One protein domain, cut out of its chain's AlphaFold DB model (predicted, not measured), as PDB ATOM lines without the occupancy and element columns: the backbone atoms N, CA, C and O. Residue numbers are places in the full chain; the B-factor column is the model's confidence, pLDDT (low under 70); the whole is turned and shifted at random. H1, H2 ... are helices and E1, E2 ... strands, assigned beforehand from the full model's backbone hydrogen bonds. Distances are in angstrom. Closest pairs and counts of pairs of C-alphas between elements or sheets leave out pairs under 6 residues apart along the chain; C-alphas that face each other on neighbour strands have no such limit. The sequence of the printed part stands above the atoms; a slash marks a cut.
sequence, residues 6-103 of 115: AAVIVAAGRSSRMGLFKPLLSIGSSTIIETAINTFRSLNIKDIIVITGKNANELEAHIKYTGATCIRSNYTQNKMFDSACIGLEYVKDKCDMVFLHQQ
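Overview. This is residues 6 to 103 of the 115 residues of the protein "NTP transferase domain-containing protein" of Clostridium bovifaecis (UniProt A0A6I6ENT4). A twisted sheet of four parallel strands makes the middle layer, with H1 and H2 over one face and H3 over the other, so that the whole has three layers. A long link without a named element, residues 11 to 31, runs from the end of E1 to H1. The printed part has 98 residues, with three named helices and four named strands in the order E1, H1, E2, H2, E3, H3, E4; across the sheet the order is E3, E2, E1, E4. The class is mixed, helices and strands, and the whole is compact, with a radius of gyration of the C-alphas of 12.6 A and spans of 38 by 34 by 19 A.

Along the chain. E1, residues 6 to 10, begins at C-alpha 6 (-34.008, 23.140, 1.870) and is 13.2 A long. H1, residues 32 to 42, begins at C-alpha 32 (-30.480, 37.187, -10.190) and is 15.4 A long. E2 is residues 47 to 52, 16.0 A; H2 residues 56 to 63, 10.6 A; E3 residues 69 to 72, 10.1 A. H3, residues 80 to 91, is 17.3 A long. E4, residues 97 to 102, is 16.6 A long and ends at C-alpha 102 (-26.536, 26.293, -10.164).

Arrangement. E1 and E4 are parallel at 18 degrees, with N 8 and O 99 at 2.8 A, within hydrogen-bond range. E2 and E1 are parallel at 14 degrees, with N 9 and O 49 at 2.8 A. E3 and E2 are parallel at 25 degrees, with N 50 and O 69 at 2.8 A. E3 and E4 are the edge strands. E1, H1, E2 and E2, H2, E3 are strand-helix-strand units, two parallel neighbour strands with a helix between; E3, H3, E4 is a split one, with E2 and E1 between its strands. The three crossovers are right-handed. H1 is on the sheet at a height of 9.9 A, along the strands, over E1 and only just over E2, where 3 of its C-alphas fall; its closest C-alphas to E1 are those of Phe 40 and Ala 7, 7.1 A. H2, on the same face, has a height of 9.4 A; its closest C-alphas to E3 are those of Ala 56 and Arg 72, 6.7 A. H1 and H2 are close but not clearly touching, the C-alphas of Glu 34 and Ile 63 being closest at 6.9 A. H3, on the opposite face, lies over E2 and E1 at a height of 7.5 A; its closest C-alphas to E1 are those of Gly 87 and Val 8, 5.8 A. In H1, H2 and H3 every O i to N i+4 pair is within hydrogen-bond range.

Size, cuts and confidence. The C-alphas farthest apart are those of Gly 19 and Asp 96, 37.6 A. The printed part has no cut. The link from E1 to H1 is long, that from E3 to H3 short, and the others are tight. The mean pLDDT of the printed part is 87.3; residues 14 to 20 and residue 103 are under 70.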
ATOM      1  N   ALA A   6     -35.054  22.124   1.957       94.62
ATOM      2  CA  ALA A   6     -34.008  23.140   1.870       94.62
ATOM      3  C   ALA A   6     -33.646  23.445   0.410       94.62
ATOM      4  O   ALA A   6     -33.894  22.639  -0.489       94.62
ATOM      5  N   ALA A   7     -33.046  24.605   0.169       94.31
ATOM      6  CA  ALA A   7     -32.484  24.981  -1.121       94.31
ATOM      7  C   ALA A   7     -31.008  25.346  -0.968       94.31
ATOM      8  O   ALA A   7     -30.632  26.057  -0.042       94.31
ATOM      9  N   VAL A   8     -30.182  24.882  -1.899       94.44
ATOM     10  CA  VAL A   8     -28.762  25.207  -2.010       94.44
ATOM     11  C   VAL A   8     -28.552  25.929  -3.336       94.44
ATOM     12  O   VAL A   8     -28.749  25.358  -4.408       94.44
ATOM     13  N   ILE A   9     -28.142  27.190  -3.269       93.44
ATOM     14  CA  ILE A   9     -27.813  28.033  -4.414       93.44
ATOM     15  C   ILE A   9     -26.295  28.137  -4.512       93.44
ATOM     16  O   ILE A   9     -25.641  28.663  -3.615       93.44
ATOM     17  N   VAL A  10     -25.718  27.666  -5.612       91.88
ATOM     18  CA  VAL A  10     -24.272  27.745  -5.844       91.88
ATOM     19  C   VAL A  10     -23.951  29.027  -6.611       91.88
ATOM     20  O   VAL A  10     -24.112  29.090  -7.830       91.88
ATOM     21  N   ALA A  11     -23.472  30.038  -5.881       89.50
ATOM     22  CA  ALA A  11     -23.080  31.362  -6.374       89.50
ATOM     23  C   ALA A  11     -21.553  31.596  -6.309       89.50
ATOM     24  O   ALA A  11     -21.066  32.723  -6.398       89.50
ATOM     25  N   ALA A  12     -20.771  30.522  -6.167       84.62
ATOM     26  CA  ALA A  12     -19.315  30.560  -6.017       84.62
ATOM     27  C   ALA A  12     -18.534  30.682  -7.346       84.62
ATOM     28  O   ALA A  12     -17.306  30.589  -7.369       84.62
ATOM     29  N   GLY A  13     -19.231  30.868  -8.470       76.69
ATOM     30  CA  GLY A  13     -18.629  30.914  -9.801       76.69
ATOM     31  C   GLY A  13     -17.749  32.146 -10.044       76.69
ATOM     32  O   GLY A  13     -18.044  33.250  -9.598       76.69
ATOM     33  N   ARG A  14     -16.683  31.972 -10.837       66.62
ATOM     34  CA  ARG A  14     -15.690  33.026 -11.144       66.62
ATOM     35  C   ARG A  14     -16.177  34.082 -12.147       66.62
ATOM     36  O   ARG A  14     -15.454  35.042 -12.380       66.62
ATOM     37  N   SER A  15     -17.336  33.870 -12.781       62.09
ATOM     38  CA  SER A  15     -17.927  34.696 -13.854       62.09
ATOM     39  C   SER A  15     -16.933  35.250 -14.899       62.09
ATOM     40  O   SER A  15     -17.169  36.275 -15.533       62.09
ATOM     41  N   SER A  16     -15.824  34.541 -15.129       59.09
ATOM     42  CA  SER A  16     -14.622  35.064 -15.790       59.09
ATOM     43  C   SER A  16     -14.767  35.276 -17.295       59.09
ATOM     44  O   SER A  16     -14.079  36.113 -17.859       59.09
ATOM     45  N   ARG A  17     -15.675  34.544 -17.948       64.31
ATOM     46  CA  ARG A  17     -15.916  34.642 -19.400       64.31
ATOM     47  C   ARG A  17     -16.731  35.874 -19.805       64.31
ATOM     48  O   ARG A  17     -16.702  36.248 -20.966       64.31
ATOM     49  N   MET A  18     -17.483  36.462 -18.871       60.84
ATOM     50  CA  MET A  18     -18.404  37.576 -19.137       60.84
ATOM     51  C   MET A  18     -17.958  38.887 -18.480       60.84
ATOM     52  O   MET A  18     -18.629  39.894 -18.657       60.84
ATOM     53  N   GLY A  19     -16.900  38.868 -17.659       62.50
ATOM     54  CA  GLY A  19     -16.421  40.022 -16.879       62.50
ATOM     55  C   GLY A  19     -17.375  40.518 -15.783       62.50
ATOM     56  O   GLY A  19     -16.956  41.238 -14.885       62.50
ATOM     57  N   LEU A  20     -18.642  40.108 -15.822       68.12
ATOM     58  CA  LEU A  20     -19.710  40.549 -14.935       68.12
ATOM     59  C   LEU A  20     -19.982  39.516 -13.849       68.12
ATOM     60  O   LEU A  20     -20.189  38.340 -14.151       68.12
ATOM     61  N   PHE A  21     -20.062  39.950 -12.591       80.88
ATOM     62  CA  PHE A  21     -20.463  39.081 -11.491       80.88
ATOM     63  C   PHE A  21     -21.970  38.792 -11.566       80.88
ATOM     64  O   PHE A  21     -22.801  39.508 -11.013       80.88
ATOM     65  N   LYS A  22     -22.312  37.714 -12.286       78.75
ATOM     66  CA  LYS A  22     -23.691  37.327 -12.622       78.75
ATOM     67  C   LYS A  22     -24.682  37.375 -11.453       78.75
ATOM     68  O   LYS A  22     -25.777  37.870 -11.683       78.75
ATOM     69  N   PRO A  23     -24.365  36.905 -10.229       83.25
ATOM     70  CA  PRO A  23     -25.350  36.864  -9.150       83.25
ATOM     71  C   PRO A  23     -25.980  38.227  -8.836       83.25
ATOM     72  O   PRO A  23     -27.154  38.267  -8.481       83.25
ATOM     73  N   LEU A  24     -25.229  39.318  -9.022       87.19
ATOM     74  CA  LEU A  24     -25.659  40.690  -8.742       87.19
ATOM     75  C   LEU A  24     -26.180  41.444  -9.968       87.19
ATOM     76  O   LEU A  24     -26.514  42.619  -9.863       87.19
ATOM     77  N   LEU A  25     -26.271  40.797 -11.134       88.06
ATOM     78  CA  LEU A  25     -26.896  41.433 -12.289       88.06
ATOM     79  C   LEU A  25     -28.385  41.654 -12.022       88.06
ATOM     80  O   LEU A  25     -29.087  40.745 -11.568       88.06
ATOM     81  N   SER A  26     -28.850  42.858 -12.336       84.81
ATOM     82  CA  SER A  26     -30.250  43.238 -12.200       84.81
ATOM     83  C   SER A  26     -31.124  42.550 -13.251       84.81
ATOM     84  O   SER A  26     -30.777  42.473 -14.429       84.81
ATOM     85  N   ILE A  27     -32.290  42.090 -12.816       82.00
ATOM     86  CA  ILE A  27     -33.407  41.612 -13.620       82.00
ATOM     87  C   ILE A  27     -34.690  42.286 -13.116       82.00
ATOM     88  O   ILE A  27     -35.208  41.990 -12.039       82.00
ATOM     89  N   GLY A  28     -35.191  43.250 -13.890       84.12
ATOM     90  CA  GLY A  28     -36.278  44.119 -13.440       84.12
ATOM     91  C   GLY A  28     -35.871  44.923 -12.200       84.12
ATOM     92  O   GLY A  28     -34.864  45.625 -12.224       84.12
ATOM     93  N   SER A  29     -36.648  44.808 -11.124       87.25
ATOM     94  CA  SER A  29     -36.423  45.497  -9.844       87.25
ATOM     95  C   SER A  29     -35.576  44.710  -8.833       87.25
ATOM     96  O   SER A  29     -35.423  45.157  -7.700       87.25
ATOM     97  N   SER A  30     -35.053  43.538  -9.207       88.62
ATOM     98  CA  SER A  30     -34.299  42.645  -8.321       88.62
ATOM     99  C   SER A  30     -33.016  42.166  -9.003       88.62
ATOM    100  O   SER A  30     -32.784  42.463 -10.169       88.62
ATOM    101  N   THR A  31     -32.162  41.425  -8.309       90.88
ATOM    102  CA  THR A  31     -30.985  40.754  -8.878       90.88
ATOM    103  C   THR A  31     -31.261  39.279  -9.154       90.88
ATOM    104  O   THR A  31     -32.244  38.702  -8.679       90.88
ATOM    105  N   ILE A  32     -30.379  38.628  -9.915       88.69
ATOM    106  CA  ILE A  32     -30.480  37.187 -10.190       88.69
ATOM    107  C   ILE A  32     -30.507  36.376  -8.888       88.69
ATOM    108  O   ILE A  32     -31.314  35.453  -8.755       88.69
ATOM    109  N   ILE A  33     -29.638  36.697  -7.922       91.00
ATOM    110  CA  ILE A  33     -29.590  35.964  -6.651       91.00
ATOM    111  C   ILE A  33     -30.862  36.166  -5.822       91.00
ATOM    112  O   ILE A  33     -31.422  35.196  -5.313       91.00
ATOM    113  N   GLU A  34     -31.363  37.395  -5.732       92.12
ATOM    114  CA  GLU A  34     -32.600  37.698  -5.011       92.12
ATOM    115  C   GLU A  34     -33.803  37.012  -5.657       92.12
ATOM    116  O   GLU A  34     -34.633  36.436  -4.958       92.12
ATOM    117  N   THR A  35     -33.872  37.002  -6.989       90.62
ATOM    118  CA  THR A  35     -34.933  36.316  -7.736       90.62
ATOM    119  C   THR A  35     -34.946  34.820  -7.421       90.62
ATOM    120  O   THR A  35     -36.009  34.253  -7.153       90.62
ATOM    121  N   ALA A  36     -33.776  34.174  -7.382       90.88
ATOM    122  CA  ALA A  36     -33.666  32.769  -6.988       90.88
ATOM    123  C   ALA A  36     -34.126  32.541  -5.535       90.88
ATOM    124  O   ALA A  36     -34.924  31.640  -5.274       90.88
ATOM    125  N   ILE A  37     -33.684  33.385  -4.596       92.88
ATOM    126  CA  ILE A  37     -34.081  33.300  -3.181       92.88
ATOM    127  C   ILE A  37     -35.600  33.472  -3.029       92.88
ATOM    128  O   ILE A  37     -36.255  32.676  -2.355       92.88
ATOM    129  N   ASN A  38     -36.178  34.473  -3.690       91.25
ATOM    130  CA  ASN A  38     -37.608  34.767  -3.635       91.25
ATOM    131  C   ASN A  38     -38.451  33.647  -4.258       91.25
ATOM    132  O   ASN A  38     -39.509  33.319  -3.725       91.25
ATOM    133  N   THR A  39     -37.947  32.993  -5.310       90.19
ATOM    134  CA  THR A  39     -38.597  31.826  -5.929       90.19
ATOM    135  C   THR A  39     -38.700  30.657  -4.946       90.19
ATOM    136  O   THR A  39     -39.763  30.056  -4.789       90.19
ATOM    137  N   PHE A  40     -37.628  30.339  -4.214       91.44
ATOM    138  CA  PHE A  40     -37.694  29.284  -3.197       91.44
ATOM    139  C   PHE A  40     -38.598  29.668  -2.020       91.44
ATOM    140  O   PHE A  40     -39.352  28.829  -1.519       91.44
ATOM    141  N   ARG A  41     -38.610  30.947  -1.630       90.94
ATOM    142  CA  ARG A  41     -39.531  31.450  -0.600       90.94
ATOM    143  C   ARG A  41     -40.993  31.318  -1.003       90.94
ATOM    144  O   ARG A  41     -41.786  30.865  -0.181       90.94
ATOM    145  N   SER A  42     -41.353  31.626  -2.253       89.50
ATOM    146  CA  SER A  42     -42.731  31.442  -2.735       89.50
ATOM    147  C   SER A  42     -43.170  29.973  -2.746       89.50
ATOM    148  O   SER A  42     -44.362  29.688  -2.716       89.50
ATOM    149  N   LEU A  43     -42.220  29.030  -2.723       87.81
ATOM    150  CA  LEU A  43     -42.466  27.586  -2.591       87.81
ATOM    151  C   LEU A  43     -42.462  27.092  -1.126       87.81
ATOM    152  O   LEU A  43     -42.415  25.880  -0.871       87.81
ATOM    153  N   ASN A  44     -42.525  28.013  -0.156       90.12
ATOM    154  CA  ASN A  44     -42.459  27.756   1.287       90.12
ATOM    155  C   ASN A  44     -41.166  27.053   1.747       90.12
ATOM    156  O   ASN A  44     -41.172  26.318   2.735       90.12
ATOM    157  N   ILE A  45     -40.048  27.268   1.047       92.25
ATOM    158  CA  ILE A  45     -38.727  26.789   1.470       92.25
ATOM    159  C   ILE A  45     -38.050  27.910   2.261       92.25
ATOM    160  O   ILE A  45     -37.733  28.964   1.713       92.25
ATOM    161  N   LYS A  46     -37.874  27.689   3.567       90.69
ATOM    162  CA  LYS A  46     -37.280  28.672   4.489       90.69
ATOM    163  C   LYS A  46     -35.765  28.508   4.622       90.69
ATOM    164  O   LYS A  46     -35.056  29.504   4.723       90.69
ATOM    165  N   ASP A  47     -35.284  27.268   4.574       94.31
ATOM    166  CA  ASP A  47     -33.864  26.940   4.697       94.31
ATOM    167  C   ASP A  47     -33.170  27.124   3.341       94.31
ATOM    168  O   ASP A  47     -33.099  26.202   2.530       94.31
ATOM    169  N   ILE A  48     -32.704  28.346   3.071       96.06
ATOM    170  CA  ILE A  48     -32.015  28.709   1.826       96.06
ATOM    171  C   ILE A  48     -30.541  28.966   2.126       96.06
ATOM    172  O   ILE A  48     -30.194  29.870   2.888       96.06
ATOM    173  N   ILE A  49     -29.681  28.163   1.514       96.50
ATOM    174  CA  ILE A  49     -28.233  28.192   1.655       96.50
ATOM    175  C   ILE A  49     -27.650  28.748   0.360       96.50
ATOM    176  O   ILE A  49     -27.944  28.243  -0.720       96.50
ATOM    177  N   VAL A  50     -26.795  29.761   0.456       95.50
ATOM    178  CA  VAL A  50     -26.082  30.354  -0.676       95.50
ATOM    179  C   VAL A  50     -24.594  30.087  -0.512       95.50
ATOM    180  O   VAL A  50     -23.966  30.544   0.440       95.50
ATOM    181  N   ILE A  51     -24.016  29.343  -1.449       94.88
ATOM    182  CA  ILE A  51     -22.582  29.067  -1.464       94.88
ATOM    183  C   ILE A  51     -21.878  30.195  -2.201       94.88
ATOM    184  O   ILE A  51     -22.086  30.381  -3.402       94.88
ATOM    185  N   THR A  52     -21.046  30.942  -1.486       93.12
ATOM    186  CA  THR A  52     -20.319  32.104  -1.997       93.12
ATOM    187  C   THR A  52     -18.868  31.741  -2.335       93.12
ATOM    188  O   THR A  52     -18.352  30.687  -1.950       93.12
ATOM    189  N   GLY A  53     -18.210  32.576  -3.139       90.06
ATOM    190  CA  GLY A  53     -16.852  32.333  -3.641       90.06
ATOM    191  C   GLY A  53     -16.015  33.609  -3.651       90.06
ATOM    192  O   GLY A  53     -16.000  34.345  -2.672       90.06
ATOM    193  N   LYS A  54     -15.338  33.903  -4.769       87.19
ATOM    194  CA  LYS A  54     -14.427  35.060  -4.901       87.19
ATOM    195  C   LYS A  54     -15.044  36.394  -4.441       87.19
ATOM    196  O   LYS A  54     -14.394  37.151  -3.731       87.19
ATOM    197  N   ASN A  55     -16.294  36.659  -4.820       88.00
ATOM    198  CA  ASN A  55     -17.032  37.889  -4.501       88.00
ATOM    199  C   ASN A  55     -17.935  37.732  -3.257       88.00
ATOM    200  O   ASN A  55     -18.998  38.340  -3.178       88.00
ATOM    201  N   ALA A  56     -17.544  36.892  -2.290       91.94
ATOM    202  CA  ALA A  56     -18.366  36.581  -1.118       91.94
ATOM    203  C   ALA A  56     -18.812  37.822  -0.337       91.94
ATOM    204  O   ALA A  56     -19.997  37.960  -0.075       91.94
ATOM    205  N   ASN A  57     -17.900  38.746  -0.022       93.00
ATOM    206  CA  ASN A  57     -18.237  39.939   0.764       93.00
ATOM    207  C   ASN A  57     -19.331  40.790   0.099       93.00
ATOM    208  O   ASN A  57     -20.270  41.215   0.763       93.00
ATOM    209  N   GLU A  58     -19.212  41.011  -1.211       92.69
ATOM    210  CA  GLU A  58     -20.158  41.800  -2.005       92.69
ATOM    211  C   GLU A  58     -21.527  41.113  -2.060       92.69
ATOM    212  O   GLU A  58     -22.552  41.724  -1.765       92.69
ATOM    213  N   LEU A  59     -21.535  39.809  -2.357       92.88
ATOM    214  CA  LEU A  59     -22.760  39.024  -2.449       92.88
ATOM    215  C   LEU A  59     -23.484  38.914  -1.102       92.88
ATOM    216  O   LEU A  59     -24.695  39.089  -1.045       92.88
ATOM    217  N   GLU A  60     -22.747  38.636  -0.027       95.50
ATOM    218  CA  GLU A  60     -23.286  38.500   1.330       95.50
ATOM    219  C   GLU A  60     -23.874  39.815   1.835       95.50
ATOM    220  O   GLU A  60     -24.963  39.815   2.406       95.50
ATOM    221  N   ALA A  61     -23.191  40.939   1.589       95.69
ATOM    222  CA  ALA A  61     -23.714  42.260   1.918       95.69
ATOM    223  C   ALA A  61     -25.016  42.546   1.158       95.69
ATOM    224  O   ALA A  61     -25.985  43.006   1.763       95.69
ATOM    225  N   HIS A  62     -25.052  42.208  -0.136       94.81
ATOM    226  CA  HIS A  62     -26.210  42.417  -1.001       94.81
ATOM    227  C   HIS A  62     -27.440  41.635  -0.536       94.81
ATOM    228  O   HIS A  62     -28.530  42.186  -0.489       94.81
ATOM    229  N   ILE A  63     -27.290  40.366  -0.141       95.12
ATOM    230  CA  ILE A  63     -28.438  39.508   0.211       95.12
ATOM    231  C   ILE A  63     -28.732  39.418   1.709       95.12
ATOM    232  O   ILE A  63     -29.660  38.703   2.084       95.12
ATOM    233  N   LYS A  64     -27.997  40.136   2.568       95.19
ATOM    234  CA  LYS A  64     -28.101  40.059   4.040       95.19
ATOM    235  C   LYS A  64     -29.531  40.210   4.576       95.19
ATOM    236  O   LYS A  64     -29.882  39.608   5.586       95.19
ATOM    237  N   TYR A  65     -30.347  41.038   3.926       93.94
ATOM    238  CA  TYR A  65     -31.724  41.320   4.341       93.94
ATOM    239  C   TYR A  65     -32.706  40.196   3.960       93.94
ATOM    240  O   TYR A  65     -33.772  40.038   4.558       93.94
ATOM    241  N   THR A  66     -32.349  39.367   2.981       93.00
ATOM    242  CA  THR A  66     -33.006  38.084   2.758       93.00
ATOM    243  C   THR A  66     -32.405  37.161   3.814       93.00
ATOM    244  O   THR A  66     -31.230  36.933   3.743       93.00
ATOM    245  N   GLY A  67     -33.057  36.645   4.850       92.38
ATOM    246  CA  GLY A  67     -32.402  35.715   5.808       92.38
ATOM    247  C   GLY A  67     -31.810  34.383   5.264       92.38
ATOM    248  O   GLY A  67     -31.959  33.361   5.924       92.38
ATOM    249  N   ALA A  68     -31.208  34.341   4.071       95.62
ATOM    250  CA  ALA A  68     -30.457  33.219   3.527       95.62
ATOM    251  C   ALA A  68     -29.127  33.029   4.274       95.62
ATOM    252  O   ALA A  68     -28.444  33.984   4.644       95.62
ATOM    253  N   THR A  69     -28.737  31.771   4.469       96.88
ATOM    254  CA  THR A  69     -27.462  31.416   5.100       96.88
ATOM    255  C   THR A  69     -26.361  31.379   4.053       96.88
ATOM    256  O   THR A  69     -26.457  30.622   3.091       96.88
ATOM    257  N   CYS A  70     -25.296  32.151   4.246       96.44
ATOM    258  CA  CYS A  70     -24.159  32.156   3.331       96.44
ATOM    259  C   CYS A  70     -23.047  31.227   3.823       96.44
ATOM    260  O   CYS A  70     -22.673  31.271   4.994       96.44
ATOM    261  N   ILE A  71     -22.502  30.405   2.927       95.38
ATOM    262  CA  ILE A  71     -21.351  29.538   3.205       95.38
ATOM    263  C   ILE A  71     -20.263  29.839   2.185       95.38
ATOM    264  O   ILE A  71     -20.456  29.674   0.981       95.38
ATOM    265  N   ARG A  72     -19.095  30.257   2.669       93.19
ATOM    266  CA  ARG A  72     -17.950  30.582   1.819       93.19
ATOM    267  C   ARG A  72     -17.242  29.308   1.382       93.19
ATOM    268  O   ARG A  72     -16.754  28.547   2.212       93.19
ATOM    269  N   SER A  73     -17.155  29.090   0.076       88.12
ATOM    270  CA  SER A  73     -16.305  28.046  -0.499       88.12
ATOM    271  C   SER A  73     -14.896  28.575  -0.769       88.12
ATOM    272  O   SER A  73     -14.706  29.757  -1.077       88.12
ATOM    273  N   ASN A  74     -13.894  27.693  -0.699       84.06
ATOM    274  CA  ASN A  74     -12.539  28.036  -1.114       84.06
ATOM    275  C   ASN A  74     -12.459  28.105  -2.648       84.06
ATOM    276  O   ASN A  74     -12.069  27.152  -3.313       84.06
ATOM    277  N   TYR A  75     -12.815  29.255  -3.220       73.56
ATOM    278  CA  TYR A  75     -12.904  29.458  -4.672       73.56
ATOM    279  C   TYR A  75     -11.589  29.235  -5.445       73.56
ATOM    280  O   TYR A  75     -11.610  29.157  -6.676       73.56
ATOM    281  N   THR A  76     -10.441  29.209  -4.757       71.81
ATOM    282  CA  THR A  76      -9.129  28.987  -5.388       71.81
ATOM    283  C   THR A  76      -8.857  27.510  -5.654       71.81
ATOM    284  O   THR A  76      -8.230  27.190  -6.661       71.81
ATOM    285  N   GLN A  77      -9.368  26.628  -4.792       73.94
ATOM    286  CA  GLN A  77      -9.152  25.181  -4.849       73.94
ATOM    287  C   GLN A  77     -10.389  24.433  -5.364       73.94
ATOM    288  O   GLN A  77     -10.260  23.416  -6.039       73.94
ATOM    289  N   ASN A  78     -11.581  24.964  -5.096       73.81
ATOM    290  CA  ASN A  78     -12.837  24.270  -5.333       73.81
ATOM    291  C   ASN A  78     -13.380  24.539  -6.740       73.81
ATOM    292  O   ASN A  78     -13.466  25.682  -7.203       73.81
ATOM    293  N   LYS A  79     -13.822  23.471  -7.402       78.81
ATOM    294  CA  LYS A  79     -14.660  23.526  -8.599       78.81
ATOM    295  C   LYS A  79     -16.119  23.766  -8.203       78.81
ATOM    296  O   LYS A  79     -16.518  23.663  -7.048       78.81
ATOM    297  N   MET A  80     -16.950  24.050  -9.205       76.31
ATOM    298  CA  MET A  80     -18.374  24.337  -8.998       76.31
ATOM    299  C   MET A  80     -19.134  23.160  -8.357       76.31
ATOM    300  O   MET A  80     -20.054  23.379  -7.574       76.31
ATOM    301  N   PHE A  81     -18.725  21.921  -8.655       83.38
ATOM    302  CA  PHE A  81     -19.285  20.722  -8.028       83.38
ATOM    303  C   PHE A  81     -18.909  20.620  -6.545       83.38
ATOM    304  O   PHE A  81     -19.781  20.371  -5.721       83.38
ATOM    305  N   ASP A  82     -17.664  20.931  -6.180       87.00
ATOM    306  CA  ASP A  82     -17.225  20.936  -4.778       87.00
ATOM    307  C   ASP A  82     -18.016  21.967  -3.961       87.00
ATOM    308  O   ASP A  82     -18.414  21.709  -2.827       87.00
ATOM    309  N   SER A  83     -18.320  23.128  -4.555       88.31
ATOM    310  CA  SER A  83     -19.215  24.117  -3.946       88.31
ATOM    311  C   SER A  83     -20.630  23.564  -3.725       88.31
ATOM    312  O   SER A  83     -21.235  23.854  -2.696       88.31
ATOM    313  N   ALA A  84     -21.159  22.755  -4.649       88.62
ATOM    314  CA  ALA A  84     -22.441  22.080  -4.453       88.62
ATOM    315  C   ALA A  84     -22.370  21.063  -3.304       88.62
ATOM    316  O   ALA A  84     -23.238  21.080  -2.435       88.62
ATOM    317  N   CYS A  85     -21.320  20.236  -3.258       90.75
ATOM    318  CA  CYS A  85     -21.095  19.268  -2.184       90.75
ATOM    319  C   CYS A  85     -21.034  19.935  -0.809       90.75
ATOM    320  O   CYS A  85     -21.680  19.453   0.111       90.75
ATOM    321  N   ILE A  86     -20.349  21.077  -0.675       92.38
ATOM    322  CA  ILE A  86     -20.315  21.848   0.580       92.38
ATOM    323  C   ILE A  86     -21.727  22.229   1.038       92.38
ATOM    324  O   ILE A  86     -22.066  22.090   2.212       92.38
ATOM    325  N   GLY A  87     -22.562  22.710   0.114       92.00
ATOM    326  CA  GLY A  87     -23.933  23.079   0.443       92.00
ATOM    327  C   GLY A  87     -24.807  21.884   0.804       92.00
ATOM    328  O   GLY A  87     -25.573  21.974   1.760       92.00
ATOM    329  N   LEU A  88     -24.666  20.770   0.081       92.44
ATOM    330  CA  LEU A  88     -25.371  19.519   0.369       92.44
ATOM    331  C   LEU A  88     -24.971  18.946   1.733       92.44
ATOM    332  O   LEU A  88     -25.841  18.605   2.529       92.44
ATOM    333  N   GLU A  89     -23.675  18.927   2.037       94.06
ATOM    334  CA  GLU A  89     -23.135  18.467   3.317       94.06
ATOM    335  C   GLU A  89     -23.694  19.289   4.485       94.06
ATOM    336  O   GLU A  89     -24.069  18.744   5.521       94.06
ATOM    337  N   TYR A  90     -23.848  20.603   4.300       93.31
ATOM    338  CA  TYR A  90     -24.424  21.470   5.324       93.31
ATOM    339  C   TYR A  90     -25.901  21.173   5.629       93.31
ATOM    340  O   TYR A  90     -26.346  21.429   6.754       93.31
ATOM    341  N   VAL A  91     -26.675  20.689   4.650       92.81
ATOM    342  CA  VAL A  91     -28.127  20.451   4.786       92.81
ATOM    343  C   VAL A  91     -28.505  18.984   4.991       92.81
ATOM    344  O   VAL A  91     -29.672  18.720   5.284       92.81
ATOM    345  N   LYS A  92     -27.549  18.051   4.878       90.88
ATOM    346  CA  LYS A  92     -27.783  16.597   4.848       90.88
ATOM    347  C   LYS A  92     -28.630  16.073   6.017       90.88
ATOM    348  O   LYS A  92     -29.553  15.305   5.796       90.88
ATOM    349  N   ASP A  93     -28.387  16.575   7.229       91.19
ATOM    350  CA  ASP A  93     -29.087  16.148   8.453       91.19
ATOM    351  C   ASP A  93     -30.189  17.137   8.874       91.19
ATOM    352  O   ASP A  93     -30.745  17.059   9.969       91.19
ATOM    353  N   LYS A  94     -30.483  18.137   8.031       89.06
ATOM    354  CA  LYS A  94     -31.385  19.251   8.360       89.06
ATOM    355  C   LYS A  94     -32.695  19.212   7.594       89.06
ATOM    356  O   LYS A  94     -33.573  20.007   7.931       89.06
ATOM    357  N   CYS A  95     -32.833  18.367   6.576       91.06
ATOM    358  CA  CYS A  95     -34.007  18.321   5.711       91.06
ATOM    359  C   CYS A  95     -34.184  16.944   5.060       91.06
ATOM    360  O   CYS A  95     -33.234  16.184   4.931       91.06
ATOM    361  N   ASP A  96     -35.406  16.654   4.615       90.69
ATOM    362  CA  ASP A  96     -35.748  15.419   3.902       90.69
ATOM    363  C   ASP A  96     -35.532  15.547   2.385       90.69
ATOM    364  O   ASP A  96     -35.510  14.552   1.662       90.69
ATOM    365  N   MET A  97     -35.474  16.781   1.874       89.44
ATOM    366  CA  MET A  97     -35.388  17.066   0.444       89.44
ATOM    367  C   MET A  97     -34.640  18.371   0.179       89.44
ATOM    368  O   MET A  97     -34.917  19.396   0.809       89.44
ATOM    369  N   VAL A  98     -33.740  18.342  -0.805       91.75
ATOM    370  CA  VAL A  98     -32.906  19.486  -1.186       91.75
ATOM    371  C   VAL A  98     -33.141  19.863  -2.642       91.75
ATOM    372  O   VAL A  98     -33.115  19.011  -3.526       91.75
ATOM    373  N   PHE A  99     -33.311  21.157  -2.896       90.06
ATOM    374  CA  PHE A  99     -33.233  21.737  -4.234       90.06
ATOM    375  C   PHE A  99     -31.826  22.279  -4.469       90.06
ATOM    376  O   PHE A  99     -31.361  23.119  -3.703       90.06
ATOM    377  N   LEU A 100     -31.158  21.836  -5.531       88.44
ATOM    378  CA  LEU A 100     -29.848  22.356  -5.918       88.44
ATOM    379  C   LEU A 100     -29.998  23.282  -7.129       88.44
ATOM    380  O   LEU A 100     -30.468  22.861  -8.183       88.44
ATOM    381  N   HIS A 101     -29.580  24.538  -6.988       83.38
ATOM    382  CA  HIS A 101     -29.620  25.536  -8.051       83.38
ATOM    383  C   HIS A 101     -28.207  26.008  -8.396       83.38
ATOM    384  O   HIS A 101     -27.545  26.669  -7.596       83.38
ATOM    385  N   GLN A 102     -27.747  25.692  -9.608       76.44
ATOM    386  CA  GLN A 102     -26.536  26.293 -10.164       76.44
ATOM    387  C   GLN A 102     -26.911  27.550 -10.951       76.44
ATOM    388  O   GLN A 102     -27.703  27.479 -11.892       76.44
ATOM    389  N   GLN A 103     -26.324  28.696 -10.593       66.31
ATOM    390  CA  GLN A 103     -26.512  29.955 -11.320       66.31
ATOM    391  C   GLN A 103     -25.813  29.903 -12.691       66.31
ATOM    392  O   GLN A 103     -24.741  30.476 -12.890       66.31
TER     393      GLN A 103